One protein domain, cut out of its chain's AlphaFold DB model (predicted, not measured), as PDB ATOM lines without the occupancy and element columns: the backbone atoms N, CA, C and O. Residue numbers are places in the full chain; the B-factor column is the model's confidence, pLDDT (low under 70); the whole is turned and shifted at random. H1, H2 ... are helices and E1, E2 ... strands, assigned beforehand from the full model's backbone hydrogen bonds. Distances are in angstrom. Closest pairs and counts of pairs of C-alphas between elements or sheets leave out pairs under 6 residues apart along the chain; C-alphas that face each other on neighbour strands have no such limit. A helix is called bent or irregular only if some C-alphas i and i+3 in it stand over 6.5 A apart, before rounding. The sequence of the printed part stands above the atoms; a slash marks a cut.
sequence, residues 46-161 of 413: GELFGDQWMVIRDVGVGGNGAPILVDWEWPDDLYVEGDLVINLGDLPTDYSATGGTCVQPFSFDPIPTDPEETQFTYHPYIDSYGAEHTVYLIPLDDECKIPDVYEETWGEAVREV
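Overview. This is residues 46 to 161 of the 413 residues of an uncharacterized protein of Desulfuromonas sp (UniProt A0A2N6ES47). With little regular structure, this is an elongated body mostly of loops, with two small hairpins, E1-E2 and E3-E4, towards one side and helix H2 and tiny H1 towards the other. The 116 printed residues run H1 E1 E2 E3 E4 H2, class mixed, both two-stranded sheets antiparallel, 34 residues in named elements. The whole is compact, with radius of gyration of the C-alphas 14.3 A, spanning 44 by 26 by 26 A.

Along the chain. H1, residues 46 to 49, 5.2 A, begins at C-alpha 46 (-34.769, -12.781, -12.932). E1 is 69 to 73, 13.5 A; E2 94 to 96, 7.1 A; E3 121 to 126, 13.5 A; E4 132 to 137, 15.5 A. H2, 148 to 157, 14.1 A, ends at C-alpha 157 (-30.885, 2.671, -20.212) and is irregular: C-alphas 149 and 152 are 7.7 A apart.

Arrangement. In hairpin E1-E2, at 150 degrees, N 71 and O 96 are 2.9 A apart, within hydrogen-bond range; in hairpin E3-E4, at 143 degrees, N 133 and O 125, 2.8 A. E1 and E3 are apart. H1 is too short for O i to N i+4 pairs; H2 has 2 of 6 within range, and 3 of 7 O i to N i+3.

Size, cuts and confidence. The printed part has no cut. Links H1 to E1, E1 to E2 and E2 to E3 are long. Residues 46 to 51 and 113 to 118 have pLDDT under 70.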
ATOM      1  N   GLY A  46     -34.884 -13.508 -11.677       46.28
ATOM      2  CA  GLY A  46     -34.769 -12.781 -12.932       46.28
ATOM      3  C   GLY A  46     -33.984 -13.554 -13.989       46.28
ATOM      4  O   GLY A  46     -34.347 -13.516 -15.160       46.28
ATOM      5  N   GLU A  47     -33.003 -14.362 -13.567       51.72
ATOM      6  CA  GLU A  47     -32.228 -15.211 -14.476       51.72
ATOM      7  C   GLU A  47     -33.027 -16.389 -15.057       51.72
ATOM      8  O   GLU A  47     -32.665 -16.901 -16.115       51.72
ATOM      9  N   LEU A  48     -34.125 -16.804 -14.409       49.66
ATOM     10  CA  LEU A  48     -35.034 -17.830 -14.937       49.66
ATOM     11  C   LEU A  48     -36.311 -17.260 -15.566       49.66
ATOM     12  O   LEU A  48     -36.807 -17.814 -16.548       49.66
ATOM     13  N   PHE A  49     -36.876 -16.194 -14.992       48.59
ATOM     14  CA  PHE A  49     -38.254 -15.773 -15.272       48.59
ATOM     15  C   PHE A  49     -38.476 -14.255 -15.358       48.59
ATOM     16  O   PHE A  49     -39.606 -13.852 -15.640       48.59
ATOM     17  N   GLY A  50     -37.455 -13.427 -15.119       56.06
ATOM     18  CA  GLY A  50     -37.584 -11.967 -15.174       56.06
ATOM     19  C   GLY A  50     -37.128 -11.361 -16.496       56.06
ATOM     20  O   GLY A  50     -36.930 -12.055 -17.500       56.06
ATOM     21  N   ASP A  51     -36.983 -10.042 -16.473       59.47
ATOM     22  CA  ASP A  51     -36.523  -9.248 -17.602       59.47
ATOM     23  C   ASP A  51     -35.035  -9.594 -17.819       59.47
ATOM     24  O   ASP A  51     -34.185  -9.267 -16.994       59.47
ATOM     25  N   GLN A  52     -34.732 -10.386 -18.859       79.12
ATOM     26  CA  GLN A  52     -33.389 -10.904 -19.164       79.12
ATOM     27  C   GLN A  52     -32.461  -9.750 -19.538       79.12
ATOM     28  O   GLN A  52     -32.266  -9.474 -20.714       79.12
ATOM     29  N   TRP A  53     -31.935  -9.024 -18.564       86.81
ATOM     30  CA  TRP A  53     -31.089  -7.868 -18.816       86.81
ATOM     31  C   TRP A  53     -29.680  -8.275 -19.234       86.81
ATOM     32  O   TRP A  53     -29.174  -9.329 -18.861       86.81
ATOM     33  N   MET A  54     -29.018  -7.423 -20.006       90.12
ATOM     34  CA  MET A  54     -27.575  -7.520 -20.171       90.12
ATOM     35  C   MET A  54     -26.906  -7.134 -18.857       90.12
ATOM     36  O   MET A  54     -27.153  -6.047 -18.321       90.12
ATOM     37  N   VAL A  55     -26.072  -8.028 -18.331       91.44
ATOM     38  CA  VAL A  55     -25.448  -7.865 -17.016       91.44
ATOM     39  C   VAL A  55     -23.946  -8.078 -17.106       91.44
ATOM     40  O   VAL A  55     -23.430  -8.699 -18.033       91.44
ATOM     41  N   ILE A  56     -23.208  -7.536 -16.142       91.94
ATOM     42  CA  ILE A  56     -21.769  -7.777 -16.079       91.94
ATOM     43  C   ILE A  56     -21.525  -9.234 -15.677       91.94
ATOM     44  O   ILE A  56     -22.061  -9.708 -14.674       91.94
ATOM     45  N   ARG A  57     -20.687  -9.936 -16.443       91.94
ATOM     46  CA  ARG A  57     -20.365 -11.353 -16.238       91.94
ATOM     47  C   ARG A  57     -18.872 -11.587 -16.102       91.94
ATOM     48  O   ARG A  57     -18.062 -10.868 -16.688       91.94
ATOM     49  N   ASP A  58     -18.523 -12.634 -15.366       92.62
ATOM     50  CA  ASP A  58     -17.176 -13.175 -15.320       92.62
ATOM     51  C   ASP A  58     -16.882 -13.927 -16.618       92.62
ATOM     52  O   ASP A  58     -17.141 -15.120 -16.784       92.62
ATOM     53  N   VAL A  59     -16.362 -13.164 -17.565       92.19
ATOM     54  CA  VAL A  59     -15.872 -13.630 -18.862       92.19
ATOM     55  C   VAL A  59     -14.348 -13.632 -18.902       92.19
ATOM     56  O   VAL A  59     -13.778 -13.694 -19.983       92.19
ATOM     57  N   GLY A  60     -13.680 -13.496 -17.750       87.38
ATOM     58  CA  GLY A  60     -12.227 -13.431 -17.658       87.38
ATOM     59  C   GLY A  60     -11.539 -14.767 -17.943       87.38
ATOM     60  O   GLY A  60     -12.123 -15.710 -18.477       87.38
ATOM     61  N   VAL A  61     -10.262 -14.860 -17.559       89.06
ATOM     62  CA  VAL A  61      -9.499 -16.104 -17.717       89.06
ATOM     63  C   VAL A  61     -10.083 -17.203 -16.820       89.06
ATOM     64  O   VAL A  61     -10.017 -17.085 -15.600       89.06
ATOM     65  N   GLY A  62     -10.613 -18.270 -17.421       89.19
ATOM     66  CA  GLY A  62     -11.344 -19.350 -16.755       89.19
ATOM     67  C   GLY A  62     -12.780 -18.979 -16.369       89.19
ATOM     68  O   GLY A  62     -13.416 -19.729 -15.637       89.19
ATOM     69  N   GLY A  63     -13.278 -17.824 -16.823       91.31
ATOM     70  CA  GLY A  63     -14.629 -17.358 -16.534       91.31
ATOM     71  C   GLY A  63     -15.688 -18.207 -17.241       91.31
ATOM     72  O   GLY A  63     -15.526 -18.599 -18.400       91.31
ATOM     73  N   ASN A  64     -16.792 -18.462 -16.542       92.25
ATOM     74  CA  ASN A  64     -17.910 -19.295 -16.998       92.25
ATOM     75  C   ASN A  64     -19.202 -18.492 -17.245       92.25
ATOM     76  O   ASN A  64     -20.269 -19.068 -17.447       92.25
ATOM     77  N   GLY A  65     -19.127 -17.158 -17.222       92.38
ATOM     78  CA  GLY A  65     -20.279 -16.283 -17.428       92.38
ATOM     79  C   GLY A  65     -21.149 -16.058 -16.192       92.38
ATOM     80  O   GLY A  65     -22.222 -15.454 -16.323       92.38
ATOM     81  N   ALA A  66     -20.713 -16.499 -15.008       91.25
ATOM     82  CA  ALA A  66     -21.367 -16.141 -13.753       91.25
ATOM     83  C   ALA A  66     -21.504 -14.609 -13.636       91.25
ATOM     84  O   ALA A  66     -20.577 -13.884 -14.008       91.25
ATOM     85  N   PRO A  67     -22.638 -14.075 -13.154       90.50
ATOM     86  CA  PRO A  67     -22.808 -12.642 -12.984       90.50
ATOM     87  C   PRO A  67     -21.813 -12.117 -11.946       90.50
ATOM     88  O   PRO A  67     -21.594 -12.723 -10.894       90.50
ATOM     89  N   ILE A  68     -21.229 -10.956 -12.228       89.62
ATOM     90  CA  ILE A  68     -20.454 -10.219 -11.236       89.62
ATOM     91  C   ILE A  68     -21.450  -9.470 -10.364       89.62
ATOM     92  O   ILE A  68     -22.134  -8.554 -10.824       89.62
ATOM     93  N   LEU A  69     -21.538  -9.895  -9.108       88.25
ATOM     94  CA  LEU A  69     -22.451  -9.298  -8.150       88.25
ATOM     95  C   LEU A  69     -21.865  -8.007  -7.582       88.25
ATOM     96  O   LEU A  69     -20.688  -7.959  -7.213       88.25
ATOM     97  N   VAL A  70     -22.700  -6.980  -7.483       87.94
ATOM     98  CA  VAL A  70     -22.322  -5.648  -7.009       87.94
ATOM     99  C   VAL A  70     -23.223  -5.234  -5.854       87.94
ATOM    100  O   VAL A  70     -24.425  -5.476  -5.889       87.94
ATOM    101  N   ASP A  71     -22.634  -4.603  -4.842       89.06
ATOM    102  CA  ASP A  71     -23.358  -3.844  -3.821       89.06
ATOM    103  C   ASP A  71     -23.104  -2.349  -4.024       89.06
ATOM    104  O   ASP A  71     -21.972  -1.935  -4.296       89.06
ATOM    105  N   TRP A  72     -24.150  -1.545  -3.863       93.00
ATOM    106  CA  TRP A  72     -24.088  -0.090  -3.966       93.00
ATOM    107  C   TRP A  72     -23.961   0.545  -2.584       93.00
ATOM    108  O   TRP A  72     -24.667   0.171  -1.650       93.00
ATOM    109  N   GLU A  73     -23.065   1.522  -2.447       93.94
ATOM    110  CA  GLU A  73     -22.941   2.323  -1.230       93.94
ATOM    111  C   GLU A  73     -23.785   3.588  -1.385       93.94
ATOM    112  O   GLU A  73     -23.453   4.474  -2.174       93.94
ATOM    113  N   TRP A  74     -24.885   3.671  -0.638       94.31
ATOM    114  CA  TRP A  74     -25.745   4.853  -0.590       94.31
ATOM    115  C   TRP A  74     -25.408   5.735   0.623       94.31
ATOM    116  O   TRP A  74     -25.013   5.211   1.666       94.31
ATOM    117  N   PRO A  75     -25.569   7.072   0.532       95.19
ATOM    118  CA  PRO A  75     -25.334   7.965   1.664       95.19
ATOM    119  C   PRO A  75     -26.124   7.576   2.927       95.19
ATOM    120  O   PRO A  75     -27.336   7.363   2.877       95.19
ATOM    121  N   ASP A  76     -25.445   7.559   4.082       94.38
ATOM    122  CA  ASP A  76     -26.023   7.186   5.389       94.38
ATOM    123  C   ASP A  76     -27.296   7.977   5.752       94.38
ATOM    124  O   ASP A  76     -28.148   7.491   6.498       94.38
ATOM    125  N   ASP A  77     -27.430   9.220   5.278       95.56
ATOM    126  CA  ASP A  77     -28.568  10.091   5.574       95.56
ATOM    127  C   ASP A  77     -29.846   9.743   4.798       95.56
ATOM    128  O   ASP A  77     -30.917  10.235   5.165       95.56
ATOM    129  N   LEU A  78     -29.760   8.857   3.801       95.19
ATOM    130  CA  LEU A  78     -30.916   8.305   3.085       95.19
ATOM    131  C   LEU A  78     -31.575   7.137   3.828       95.19
ATOM    132  O   LEU A  78     -32.708   6.770   3.517       95.19
ATOM    133  N   TYR A  79     -30.905   6.569   4.833       94.06
ATOM    134  CA  TYR A  79     -31.446   5.475   5.632       94.06
ATOM    135  C   TYR A  79     -32.345   6.009   6.753       94.06
ATOM    136  O   TYR A  79     -31.885   6.541   7.771       94.06
ATOM    137  N   VAL A  80     -33.656   5.824   6.604       93.06
ATOM    138  CA  VAL A  80     -34.668   6.249   7.579       93.06
ATOM    139  C   VAL A  80     -35.228   5.021   8.282       93.06
ATOM    140  O   VAL A  80     -35.859   4.172   7.672       93.06
ATOM    141  N   GLU A  81     -34.988   4.916   9.591       91.50
ATOM    142  CA  GLU A  81     -35.391   3.750  10.404       91.50
ATOM    143  C   GLU A  81     -34.812   2.399   9.926       91.50
ATOM    144  O   GLU A  81     -35.252   1.347  10.385       91.50
ATOM    145  N   GLY A  82     -33.751   2.435   9.113       87.00
ATOM    146  CA  GLY A  82     -33.079   1.255   8.559       87.00
ATOM    147  C   GLY A  82     -33.486   0.918   7.127       87.00
ATOM    148  O   GLY A  82     -32.855   0.046   6.544       87.00
ATOM    149  N   ASP A  83     -34.466   1.629   6.569       88.25
ATOM    150  CA  ASP A  83     -34.896   1.472   5.182       88.25
ATOM    151  C   ASP A  83     -34.274   2.576   4.317       88.25
ATOM    152  O   ASP A  83     -34.249   3.748   4.711       88.25
ATOM    153  N   LEU A  84     -33.769   2.202   3.142       91.25
ATOM    154  CA  LEU A  84     -33.214   3.134   2.166       91.25
ATOM    155  C   LEU A  84     -34.343   3.936   1.496       91.25
ATOM    156  O   LEU A  84     -35.255   3.368   0.896       91.25
ATOM    157  N   VAL A  85     -34.293   5.267   1.598       93.75
ATOM    158  CA  VAL A  85     -35.287   6.177   1.009       93.75
ATOM    159  C   VAL A  85     -34.610   7.110   0.010       93.75
ATOM    160  O   VAL A  85     -33.988   8.099   0.392       93.75
ATOM    161  N   ILE A  86     -34.776   6.811  -1.278       92.31
ATOM    162  CA  ILE A  86     -34.144   7.538  -2.388       92.31
ATOM    163  C   ILE A  86     -35.124   8.572  -2.956       92.31
ATOM    164  O   ILE A  86     -36.262   8.248  -3.297       92.31
ATOM    165  N   ASN A  87     -34.683   9.823  -3.085       92.00
ATOM    166  CA  ASN A  87     -35.385  10.887  -3.797       92.00
ATOM    167  C   ASN A  87     -34.631  11.270  -5.075       92.00
ATOM    168  O   ASN A  87     -33.461  10.953  -5.269       92.00
ATOM    169  N   LEU A  88     -35.305  12.009  -5.957       88.75
ATOM    170  CA  LEU A  88     -34.679  12.524  -7.170       88.75
ATOM    171  C   LEU A  88     -33.484  13.435  -6.830       88.75
ATOM    172  O   LEU A  88     -33.652  14.444  -6.140       88.75
ATOM    173  N   GLY A  89     -32.313  13.098  -7.367       86.94
ATOM    174  CA  GLY A  89     -31.035  13.765  -7.106       86.94
ATOM    175  C   GLY A  89     -30.157  13.045  -6.078       86.94
ATOM    176  O   GLY A  89     -28.972  13.357  -5.982       86.94
ATOM    177  N   ASP A  90     -30.704  12.072  -5.345       90.88
ATOM    178  CA  ASP A  90     -29.919  11.204  -4.472       90.88
ATOM    179  C   ASP A  90     -29.187  10.163  -5.330       90.88
ATOM    180  O   ASP A  90     -29.799   9.492  -6.164       90.88
ATOM    181  N   LEU A  91     -27.874  10.040  -5.149       90.94
ATOM    182  CA  LEU A  91     -27.006   9.143  -5.915       90.94
ATOM    183  C   LEU A  91     -26.168   8.294  -4.953       90.94
ATOM    184  O   LEU A  91     -25.841   8.775  -3.860       90.94
ATOM    185  N   PRO A  92     -25.778   7.070  -5.346       92.69
ATOM    186  CA  PRO A  92     -24.817   6.302  -4.569       92.69
ATOM    187  C   PRO A  92     -23.453   7.006  -4.572       92.69
ATOM    188  O   PRO A  92     -23.133   7.796  -5.464       92.69
ATOM    189  N   THR A  93     -22.636   6.717  -3.566       92.19
ATOM    190  CA  THR A  93     -21.281   7.260  -3.426       92.19
ATOM    191  C   THR A  93     -20.215   6.348  -4.013       92.19
ATOM    192  O   THR A  93     -19.198   6.853  -4.486       92.19
ATOM    193  N   ASP A  94     -20.430   5.032  -3.976       92.56
ATOM    194  CA  ASP A  94     -19.494   4.030  -4.493       92.56
ATOM    195  C   ASP A  94     -20.214   2.702  -4.796       92.56
ATOM    196  O   ASP A  94     -21.415   2.559  -4.550       92.56
ATOM    197  N   TYR A  95     -19.476   1.726  -5.321       93.25
ATOM    198  CA  TYR A  95     -19.928   0.345  -5.465       93.25
ATOM    199  C   TYR A  95     -18.801  -0.653  -5.157       93.25
ATOM    200  O   TYR A  95     -17.616  -0.372  -5.336       93.25
ATOM    201  N   SER A  96     -19.166  -1.866  -4.740       91.19
ATOM    202  CA  SER A  96     -18.229  -2.974  -4.534       91.19
ATOM    203  C   SER A  96     -18.664  -4.205  -5.312       91.19
ATOM    204  O   SER A  96     -19.718  -4.773  -5.054       91.19
ATOM    205  N   ALA A  97     -17.799  -4.678  -6.211       87.06
ATOM    206  CA  ALA A  97     -17.954  -5.972  -6.882       87.06
ATOM    207  C   ALA A  97     -17.419  -7.158  -6.047       87.06
ATOM    208  O   ALA A  97     -17.476  -8.312  -6.464       87.06
ATOM    209  N   THR A  98     -16.827  -6.898  -4.874       83.19
ATOM    210  CA  THR A  98     -16.285  -7.958  -4.010       83.19
ATOM    211  C   THR A  98     -17.319  -8.361  -2.972       83.19
ATOM    212  O   THR A  98     -17.554  -7.619  -2.021       83.19
ATOM    213  N   GLY A  99     -17.884  -9.562  -3.127       75.31
ATOM    214  CA  GLY A  99     -18.892 -10.093  -2.207       75.31
ATOM    215  C   GLY A  99     -20.269  -9.449  -2.357       75.31
ATOM    216  O   GLY A  99     -21.049  -9.538  -1.413       75.31
ATOM    217  N   GLY A 100     -20.526  -8.819  -3.510       80.81
ATOM    218  CA  GLY A 100     -21.802  -8.190  -3.814       80.81
ATOM    219  C   GLY A 100     -22.960  -9.182  -3.858       80.81
ATOM    220  O   GLY A 100     -22.764 -10.401  -3.889       80.81
ATOM    221  N   THR A 101     -24.174  -8.649  -3.889       81.81
ATOM    222  CA  THR A 101     -25.408  -9.440  -3.819       81.81
ATOM    223  C   THR A 101     -26.323  -9.252  -5.022       81.81
ATOM    224  O   THR A 101     -27.089 -10.167  -5.339       81.81
ATOM    225  N   CYS A 102     -26.213  -8.128  -5.729       83.25
ATOM    226  CA  CYS A 102     -27.091  -7.805  -6.843       83.25
ATOM    227  C   CYS A 102     -26.465  -8.145  -8.192       83.25
ATOM    228  O   CYS A 102     -25.317  -7.796  -8.467       83.25
ATOM    229  N   VAL A 103     -27.245  -8.789  -9.061       87.06
ATOM    230  CA  VAL A 103     -26.877  -8.952 -10.471       87.06
ATOM    231  C   VAL A 103     -26.868  -7.568 -11.114       87.06
ATOM    232  O   VAL A 103     -27.869  -6.860 -11.058       87.06
ATOM    233  N   GLN A 104     -25.739  -7.176 -11.702       90.69
ATOM    234  CA  GLN A 104     -25.503  -5.793 -12.102       90.69
ATOM    235  C   GLN A 104     -25.816  -5.550 -13.590       90.69
ATOM    236  O   GLN A 104     -24.996  -5.918 -14.440       90.69
ATOM    237  N   PRO A 105     -26.939  -4.889 -13.939       92.69
ATOM    238  CA  PRO A 105     -27.187  -4.445 -15.303       92.69
ATOM    239  C   PRO A 105     -26.271  -3.281 -15.683       92.69
ATOM    240  O   PRO A 105     -25.764  -2.540 -14.833       92.69
ATOM    241  N   PHE A 106     -26.076  -3.098 -16.982       92.62
ATOM    242  CA  PHE A 106     -25.272  -2.003 -17.511       92.62
ATOM    243  C   PHE A 106     -25.911  -1.377 -18.752       92.62
ATOM    244  O   PHE A 106     -26.826  -1.932 -19.360       92.62
ATOM    245  N   SER A 107     -25.389  -0.217 -19.143       92.25
ATOM    246  CA  SER A 107     -25.682   0.441 -20.410       92.25
ATOM    247  C   SER A 107     -24.408   0.687 -21.213       92.25
ATOM    248  O   SER A 107     -23.332   0.921 -20.656       92.25
ATOM    249  N   PHE A 108     -24.527   0.651 -22.539       90.44
ATOM    250  CA  PHE A 108     -23.463   1.094 -23.446       90.44
ATOM    251  C   PHE A 108     -23.393   2.622 -23.547       90.44
ATOM    252  O   PHE A 108     -22.353   3.170 -23.910       90.44
ATOM    253  N   ASP A 109     -24.488   3.300 -23.203       90.00
ATOM    254  CA  ASP A 109     -24.595   4.750 -23.229       90.00
ATOM    255  C   ASP A 109     -24.510   5.316 -21.802       90.00
ATOM    256  O   ASP A 109     -24.935   4.660 -20.847       90.00
ATOM    257  N   PRO A 110     -23.973   6.534 -21.622       88.94
ATOM    258  CA  PRO A 110     -23.961   7.181 -20.320       88.94
ATOM    259  C   PRO A 110     -25.370   7.318 -19.737       88.94
ATOM    260  O   PRO A 110     -26.282   7.800 -20.413       88.94
ATOM    261  N   ILE A 111     -25.538   6.957 -18.463       85.88
ATOM    262  CA  ILE A 111     -26.820   7.127 -17.773       85.88
ATOM    263  C   ILE A 111     -27.094   8.598 -17.429       85.88
ATOM    264  O   ILE A 111     -26.179   9.308 -16.990       85.88
ATOM    265  N   PRO A 112     -28.349   9.071 -17.566       75.69
ATOM    266  CA  PRO A 112     -28.723  10.407 -17.128       75.69
ATOM    267  C   PRO A 112     -28.552  10.528 -15.608       75.69
ATOM    268  O   PRO A 112     -29.242   9.861 -14.836       75.69
ATOM    269  N   THR A 113     -27.632  11.384 -15.176       69.31
ATOM    270  CA  THR A 113     -27.412  11.740 -13.767       69.31
ATOM    271  C   THR A 113     -27.419  13.263 -13.640       69.31
ATOM    272  O   THR A 113     -26.957  13.960 -14.544       69.31
ATOM    273  N   ASP A 114     -27.982  13.798 -12.552       60.94
ATOM    274  CA  ASP A 114     -27.883  15.223 -12.207       60.94
ATOM    275  C   ASP A 114     -27.184  15.358 -10.841       60.94
ATOM    276  O   ASP A 114     -27.767  14.956  -9.832       60.94
ATOM    277  N   PRO A 115     -25.947  15.890 -10.783       56.81
ATOM    278  CA  PRO A 115     -25.143  16.374 -11.910       56.81
ATOM    279  C   PRO A 115     -24.552  15.230 -12.758       56.81
ATOM    280  O   PRO A 115     -24.205  14.178 -12.223       56.81
ATOM    281  N   GLU A 116     -24.335  15.485 -14.058       59.12
ATOM    282  CA  GLU A 116     -23.772  14.542 -15.059       59.12
ATOM    283  C   GLU A 116     -22.373  13.978 -14.703       59.12
ATOM    284  O   GLU A 116     -21.831  13.139 -15.424       59.12
ATOM    285  N   GLU A 117     -21.749  14.456 -13.622       57.66
ATOM    286  CA  GLU A 117     -20.367  14.145 -13.235       57.66
ATOM    287  C   GLU A 117     -20.210  12.816 -12.475       57.66
ATOM    288  O   GLU A 117     -19.079  12.350 -12.314       57.66
ATOM    289  N   THR A 118     -21.301  12.175 -12.040       68.06
ATOM    290  CA  THR A 118     -21.232  10.949 -11.222       68.06
ATOM    291  C   THR A 118     -21.646   9.730 -12.045       68.06
ATOM    292  O   THR A 118     -22.773   9.252 -11.959       68.06
ATOM    293  N   GLN A 119     -20.731   9.241 -12.886       83.25
ATOM    294  CA  GLN A 119     -20.936   8.026 -13.678       83.25
ATOM    295  C   GLN A 119     -20.091   6.875 -13.146       83.25
ATOM    296  O   GLN A 119     -18.877   6.999 -12.976       83.25
ATOM    297  N   PHE A 120     -20.738   5.733 -12.944       90.44
ATOM    298  CA  PHE A 120     -20.087   4.497 -12.538       90.44
ATOM    299  C   PHE A 120     -19.825   3.660 -13.776       90.44
ATOM    300  O   PHE A 120     -20.731   3.406 -14.565       90.44
ATOM    301  N   THR A 121     -18.572   3.265 -13.972       93.06
ATOM    302  CA  THR A 121     -18.168   2.502 -15.151       93.06
ATOM    303  C   THR A 121     -17.550   1.178 -14.753       93.06
ATOM    304  O   THR A 121     -16.958   1.052 -13.679       93.06
ATOM    305  N   TYR A 122     -17.679   0.208 -15.649       91.06
ATOM    306  CA  TYR A 122     -17.012  -1.079 -15.569       91.06
ATOM    307  C   TYR A 122     -16.166  -1.289 -16.822       91.06
ATOM    308  O   TYR A 122     -16.610  -1.043 -17.948       91.06
ATOM    309  N   HIS A 123     -14.919  -1.708 -16.619       88.88
ATOM    310  CA  HIS A 123     -13.985  -2.010 -17.691       88.88
ATOM    311  C   HIS A 123     -12.953  -3.054 -17.227       88.88
ATOM    312  O   HIS A 123     -12.410  -2.903 -16.128       88.88
ATOM    313  N   PRO A 124     -12.625  -4.053 -18.065       88.75
ATOM    314  CA  PRO A 124     -13.198  -4.303 -19.390       88.75
ATOM    315  C   PRO A 124     -14.526  -5.074 -19.329       88.75
ATOM    316  O   PRO A 124     -14.618  -6.105 -18.669       88.75
ATOM    317  N   TYR A 125     -15.540  -4.605 -20.062       89.69
ATOM    318  CA  TYR A 125     -16.629  -5.467 -20.537       89.69
ATOM    319  C   TYR A 125     -16.177  -6.116 -21.845       89.69
ATOM    320  O   TYR A 125     -15.693  -5.408 -22.724       89.69
ATOM    321  N   ILE A 126     -16.319  -7.431 -21.985       87.56
ATOM    322  CA  ILE A 126     -15.887  -8.162 -23.181       87.56
ATOM    323  C   ILE A 126     -17.129  -8.625 -23.939       87.56
ATOM    324  O   ILE A 126     -17.976  -9.310 -23.370       87.56
ATOM    325  N   ASP A 127     -17.249  -8.235 -25.208       83.38
ATOM    326  CA  ASP A 127     -18.377  -8.638 -26.054       83.38
ATOM    327  C   ASP A 127     -18.197 -10.030 -26.693       83.38
ATOM    328  O   ASP A 127     -17.182 -10.704 -26.511       83.38
ATOM    329  N   SER A 128     -19.188 -10.462 -27.482       74.94
ATOM    330  CA  SER A 128     -19.189 -11.747 -28.201       74.94
ATOM    331  C   SER A 128     -18.012 -11.951 -29.160       74.94
ATOM    332  O   SER A 128     -17.706 -13.085 -29.518       74.94
ATOM    333  N   TYR A 129     -17.356 -10.875 -29.598       77.44
ATOM    334  CA  TYR A 129     -16.193 -10.933 -30.483       77.44
ATOM    335  C   TYR A 129     -14.873 -10.810 -29.720       77.44
ATOM    336  O   TYR A 129     -13.803 -10.882 -30.331       77.44
ATOM    337  N   GLY A 130     -14.956 -10.676 -28.395       77.69
ATOM    338  CA  GLY A 130     -13.843 -10.485 -27.485       77.69
ATOM    339  C   GLY A 130     -13.286  -9.060 -27.485       77.69
ATOM    340  O   GLY A 130     -12.169  -8.839 -27.019       77.69
ATOM    341  N   ALA A 131     -14.033  -8.087 -28.015       83.75
ATOM    342  CA  ALA A 131     -13.642  -6.689 -27.937       83.75
ATOM    343  C   ALA A 131     -13.923  -6.136 -26.537       83.75
ATOM    344  O   ALA A 131     -14.979  -6.375 -25.951       83.75
ATOM    345  N   GLU A 132     -12.960  -5.382 -26.008       89.06
ATOM    346  CA  GLU A 132     -13.083  -4.713 -24.718       89.06
ATOM    347  C   GLU A 132     -13.799  -3.369 -24.868       89.06
ATOM    348  O   GLU A 132     -13.413  -2.518 -25.675       89.06
ATOM    349  N   HIS A 133     -14.794  -3.145 -24.019       88.69
ATOM    350  CA  HIS A 133     -15.567  -1.915 -23.931       88.69
ATOM    351  C   HIS A 133     -15.528  -1.359 -22.509       88.69
ATOM    352  O   HIS A 133     -15.241  -2.060 -21.533       88.69
ATOM    353  N   THR A 134     -15.824  -0.070 -22.385       93.75
ATOM    354  CA  THR A 134     -16.236   0.534 -21.115       93.75
ATOM    355  C   THR A 134     -17.750   0.657 -21.145       93.75
ATOM    356  O   THR A 134     -18.295   1.196 -22.105       93.75
ATOM    357  N   VAL A 135     -18.409   0.175 -20.098       93.81
ATOM    358  CA  VAL A 135     -19.866   0.256 -19.940       93.81
ATOM    359  C   VAL A 135     -20.222   1.026 -18.675       93.81
ATOM    360  O   VAL A 135     -19.382   1.184 -17.785       93.81
ATOM    361  N   TYR A 136     -21.458   1.507 -18.597       93.88
ATOM    362  CA  TYR A 136     -21.977   2.296 -17.482       93.88
ATOM    363  C   TYR A 136     -22.854   1.419 -16.598       93.88
ATOM    364  O   TYR A 136     -23.807   0.808 -17.078       93.88
ATOM    365  N   LEU A 137     -22.527   1.333 -15.314       93.44
ATOM    366  CA  LEU A 137     -23.292   0.551 -14.351       93.44
ATOM    367  C   LEU A 137     -24.578   1.287 -13.981       93.44
ATOM    368  O   LEU A 137     -24.561   2.501 -13.780       93.44
ATOM    369  N   ILE A 138     -25.674   0.542 -13.874       92.25
ATOM    370  CA  ILE A 138     -26.976   1.063 -13.453       92.25
ATOM    371  C   ILE A 138     -27.115   0.906 -11.933       92.25
ATOM    372  O   ILE A 138     -27.111  -0.231 -11.460       92.25
ATOM    373  N   PRO A 139     -27.241   1.992 -11.153       92.31
ATOM    374  CA  PRO A 139     -27.382   1.864  -9.711       92.31
ATOM    375  C   PRO A 139     -28.646   1.133  -9.273       92.31
ATOM    376  O   PRO A 139     -29.722   1.349  -9.834       92.31
ATOM    377  N   LEU A 140     -28.495   0.302  -8.242       91.06
ATOM    378  CA  LEU A 140     -29.568  -0.480  -7.634       91.06
ATOM    379  C   LEU A 140     -29.729  -0.125  -6.148       91.06
ATOM    380  O   LEU A 140     -28.789   0.350  -5.506       91.06
ATOM    381  N   ASP A 141     -30.924  -0.344  -5.611       88.94
ATOM    382  CA  ASP A 141     -31.223  -0.259  -4.181       88.94
ATOM    383  C   ASP A 141     -30.844  -1.546  -3.418       88.94
ATOM    384  O   ASP A 141     -30.347  -2.518  -3.994       88.94
ATOM    385  N   ASP A 142     -31.098  -1.564  -2.106       85.94
ATOM    386  CA  ASP A 142     -30.826  -2.714  -1.229       85.94
ATOM    387  C   ASP A 142     -31.686  -3.958  -1.557       85.94
ATOM    388  O   ASP A 142     -31.415  -5.053  -1.056       85.94
ATOM    389  N   GLU A 143     -32.734  -3.813  -2.376       84.44
ATOM    390  CA  GLU A 143     -33.542  -4.920  -2.902       84.44
ATOM    391  C   GLU A 143     -33.080  -5.377  -4.296       84.44
ATOM    392  O   GLU A 143     -33.739  -6.218  -4.916       84.44
ATOM    393  N   CYS A 144     -31.944  -4.862  -4.776       86.06
ATOM    394  CA  CYS A 144     -31.383  -5.101  -6.103       86.06
ATOM    395  C   CYS A 144     -32.249  -4.591  -7.260       86.06
ATOM    396  O   CYS A 144     -32.140  -5.089  -8.382       86.06
ATOM    397  N   LYS A 145     -33.091  -3.585  -7.020       87.00
ATOM    398  CA  LYS A 145     -33.958  -2.983  -8.035       87.00
ATOM    399  C   LYS A 145     -33.457  -1.611  -8.439       87.00
ATOM    400  O   LYS A 145     -32.750  -0.935  -7.698       87.00
ATOM    401  N   ILE A 146     -33.859  -1.187  -9.631       89.62
ATOM    402  CA  ILE A 146     -33.717   0.214 -10.017       89.62
ATOM    403  C   ILE A 146     -34.656   1.013  -9.108       89.62
ATOM    404  O   ILE A 146     -35.843   0.689  -9.075       89.62
ATOM    405  N   PRO A 147     -34.170   2.039  -8.388       90.94
ATOM    406  CA  PRO A 147     -35.034   2.836  -7.528       90.94
ATOM    407  C   PRO A 147     -36.206   3.429  -8.317       90.94
ATOM    408  O   PRO A 147     -35.983   4.030  -9.368       90.94
ATOM    409  N   ASP A 148     -37.430   3.343  -7.785       90.31
ATOM    410  CA  ASP A 148     -38.662   3.808  -8.451       90.31
ATOM    411  C   ASP A 148     -38.547   5.239  -9.012       90.31
ATOM    412  O   ASP A 148     -39.064   5.562 -10.080       90.31
ATOM    413  N   VAL A 149     -37.832   6.124  -8.305       90.12
ATOM    414  CA  VAL A 149     -37.627   7.525  -8.718       90.12
ATOM    415  C   VAL A 149     -36.790   7.682  -9.994       90.12
ATOM    416  O   VAL A 149     -36.822   8.751 -10.604       90.12
ATOM    417  N   TYR A 150     -36.063   6.638 -10.394       90.50
ATOM    418  CA  TYR A 150     -35.209   6.581 -11.576       90.50
ATOM    419  C   TYR A 150     -35.667   5.541 -12.608       90.50
ATOM    420  O   TYR A 150     -34.972   5.345 -13.605       90.50
ATOM    421  N   GLU A 151     -36.828   4.903 -12.435       87.44
ATOM    422  CA  GLU A 151     -37.351   3.901 -13.379       87.44
ATOM    423  C   GLU A 151     -37.443   4.464 -14.813       87.44
ATOM    424  O   GLU A 151     -36.956   3.849 -15.758       87.44
ATOM    425  N   GLU A 152     -37.958   5.688 -14.978       85.75
ATOM    426  CA  GLU A 152     -38.103   6.342 -16.293       85.75
ATOM    427  C   GLU A 152     -36.774   6.826 -16.908       85.75
ATOM    428  O   GLU A 152     -36.738   7.172 -18.085       85.75
ATOM    429  N   THR A 153     -35.678   6.887 -16.143       87.38
ATOM    430  CA  THR A 153     -34.374   7.371 -16.639       87.38
ATOM    431  C   THR A 153     -33.340   6.263 -16.745       87.38
ATOM    432  O   THR A 153     -32.712   6.090 -17.785       87.38
ATOM    433  N   TRP A 154     -33.127   5.524 -15.661       89.19
ATOM    434  CA  TRP A 154     -32.155   4.439 -15.591       89.19
ATOM    435  C   TRP A 154     -32.741   3.145 -16.144       89.19
ATOM    436  O   TRP A 154     -32.023   2.410 -16.817       89.19
ATOM    437  N   GLY A 155     -34.041   2.903 -15.949       85.62
ATOM    438  CA  GLY A 155     -34.726   1.743 -16.525       85.62
ATOM    439  C   GLY A 155     -34.684   1.732 -18.054       85.62
ATOM    440  O   GLY A 155     -34.391   0.697 -18.642       85.62
ATOM    441  N   GLU A 156     -34.851   2.886 -18.713       85.00
ATOM    442  CA  GLU A 156     -34.729   2.989 -20.181       85.00
ATOM    443  C   GLU A 156     -33.299   2.747 -20.706       85.00
ATOM    444  O   GLU A 156     -33.111   2.453 -21.891       85.00
ATOM    445  N   ALA A 157     -32.284   2.882 -19.846       88.19
ATOM    446  CA  ALA A 157     -30.885   2.671 -20.212       88.19
ATOM    447  C   ALA A 157     -30.478   1.189 -20.183       88.19
ATOM    448  O   ALA A 157     -29.472   0.828 -20.807       88.19
ATOM    449  N   VAL A 158     -31.245   0.342 -19.489       88.06
ATOM    450  CA  VAL A 158     -31.035  -1.106 -19.465       88.06
ATOM    451  C   VAL A 158     -31.393  -1.708 -20.823       88.06
ATOM    452  O   VAL A 158     -32.329  -1.283 -21.503       88.06
ATOM    453  N   ARG A 159     -30.631  -2.721 -21.240       87.12
ATOM    454  CA  ARG A 159     -30.908  -3.496 -22.450       87.12
ATOM    455  C   ARG A 159     -31.342  -4.902 -22.081       87.12
ATOM    456  O   ARG A 159     -30.696  -5.556 -21.272       87.12
ATOM    457  N   GLU A 160     -32.411  -5.361 -22.714       87.31
ATOM    458  CA  GLU A 160     -32.815  -6.761 -22.670       87.31
ATOM    459  C   GLU A 160     -31.985  -7.593 -23.653       87.31
ATOM    460  O   GLU A 160     -31.569  -7.126 -24.715       87.31
ATOM    461  N   VAL A 161     -31.780  -8.851 -23.296       89.00
ATOM    462  CA  VAL A 161     -31.216  -9.883 -24.147       89.00
ATOM    463  C   VAL A 161     -32.272 -10.320 -25.147       89.00
ATOM    464  O   VAL A 161     -33.340 -10.826 -24.796       89.00
TER     465      VAL A 161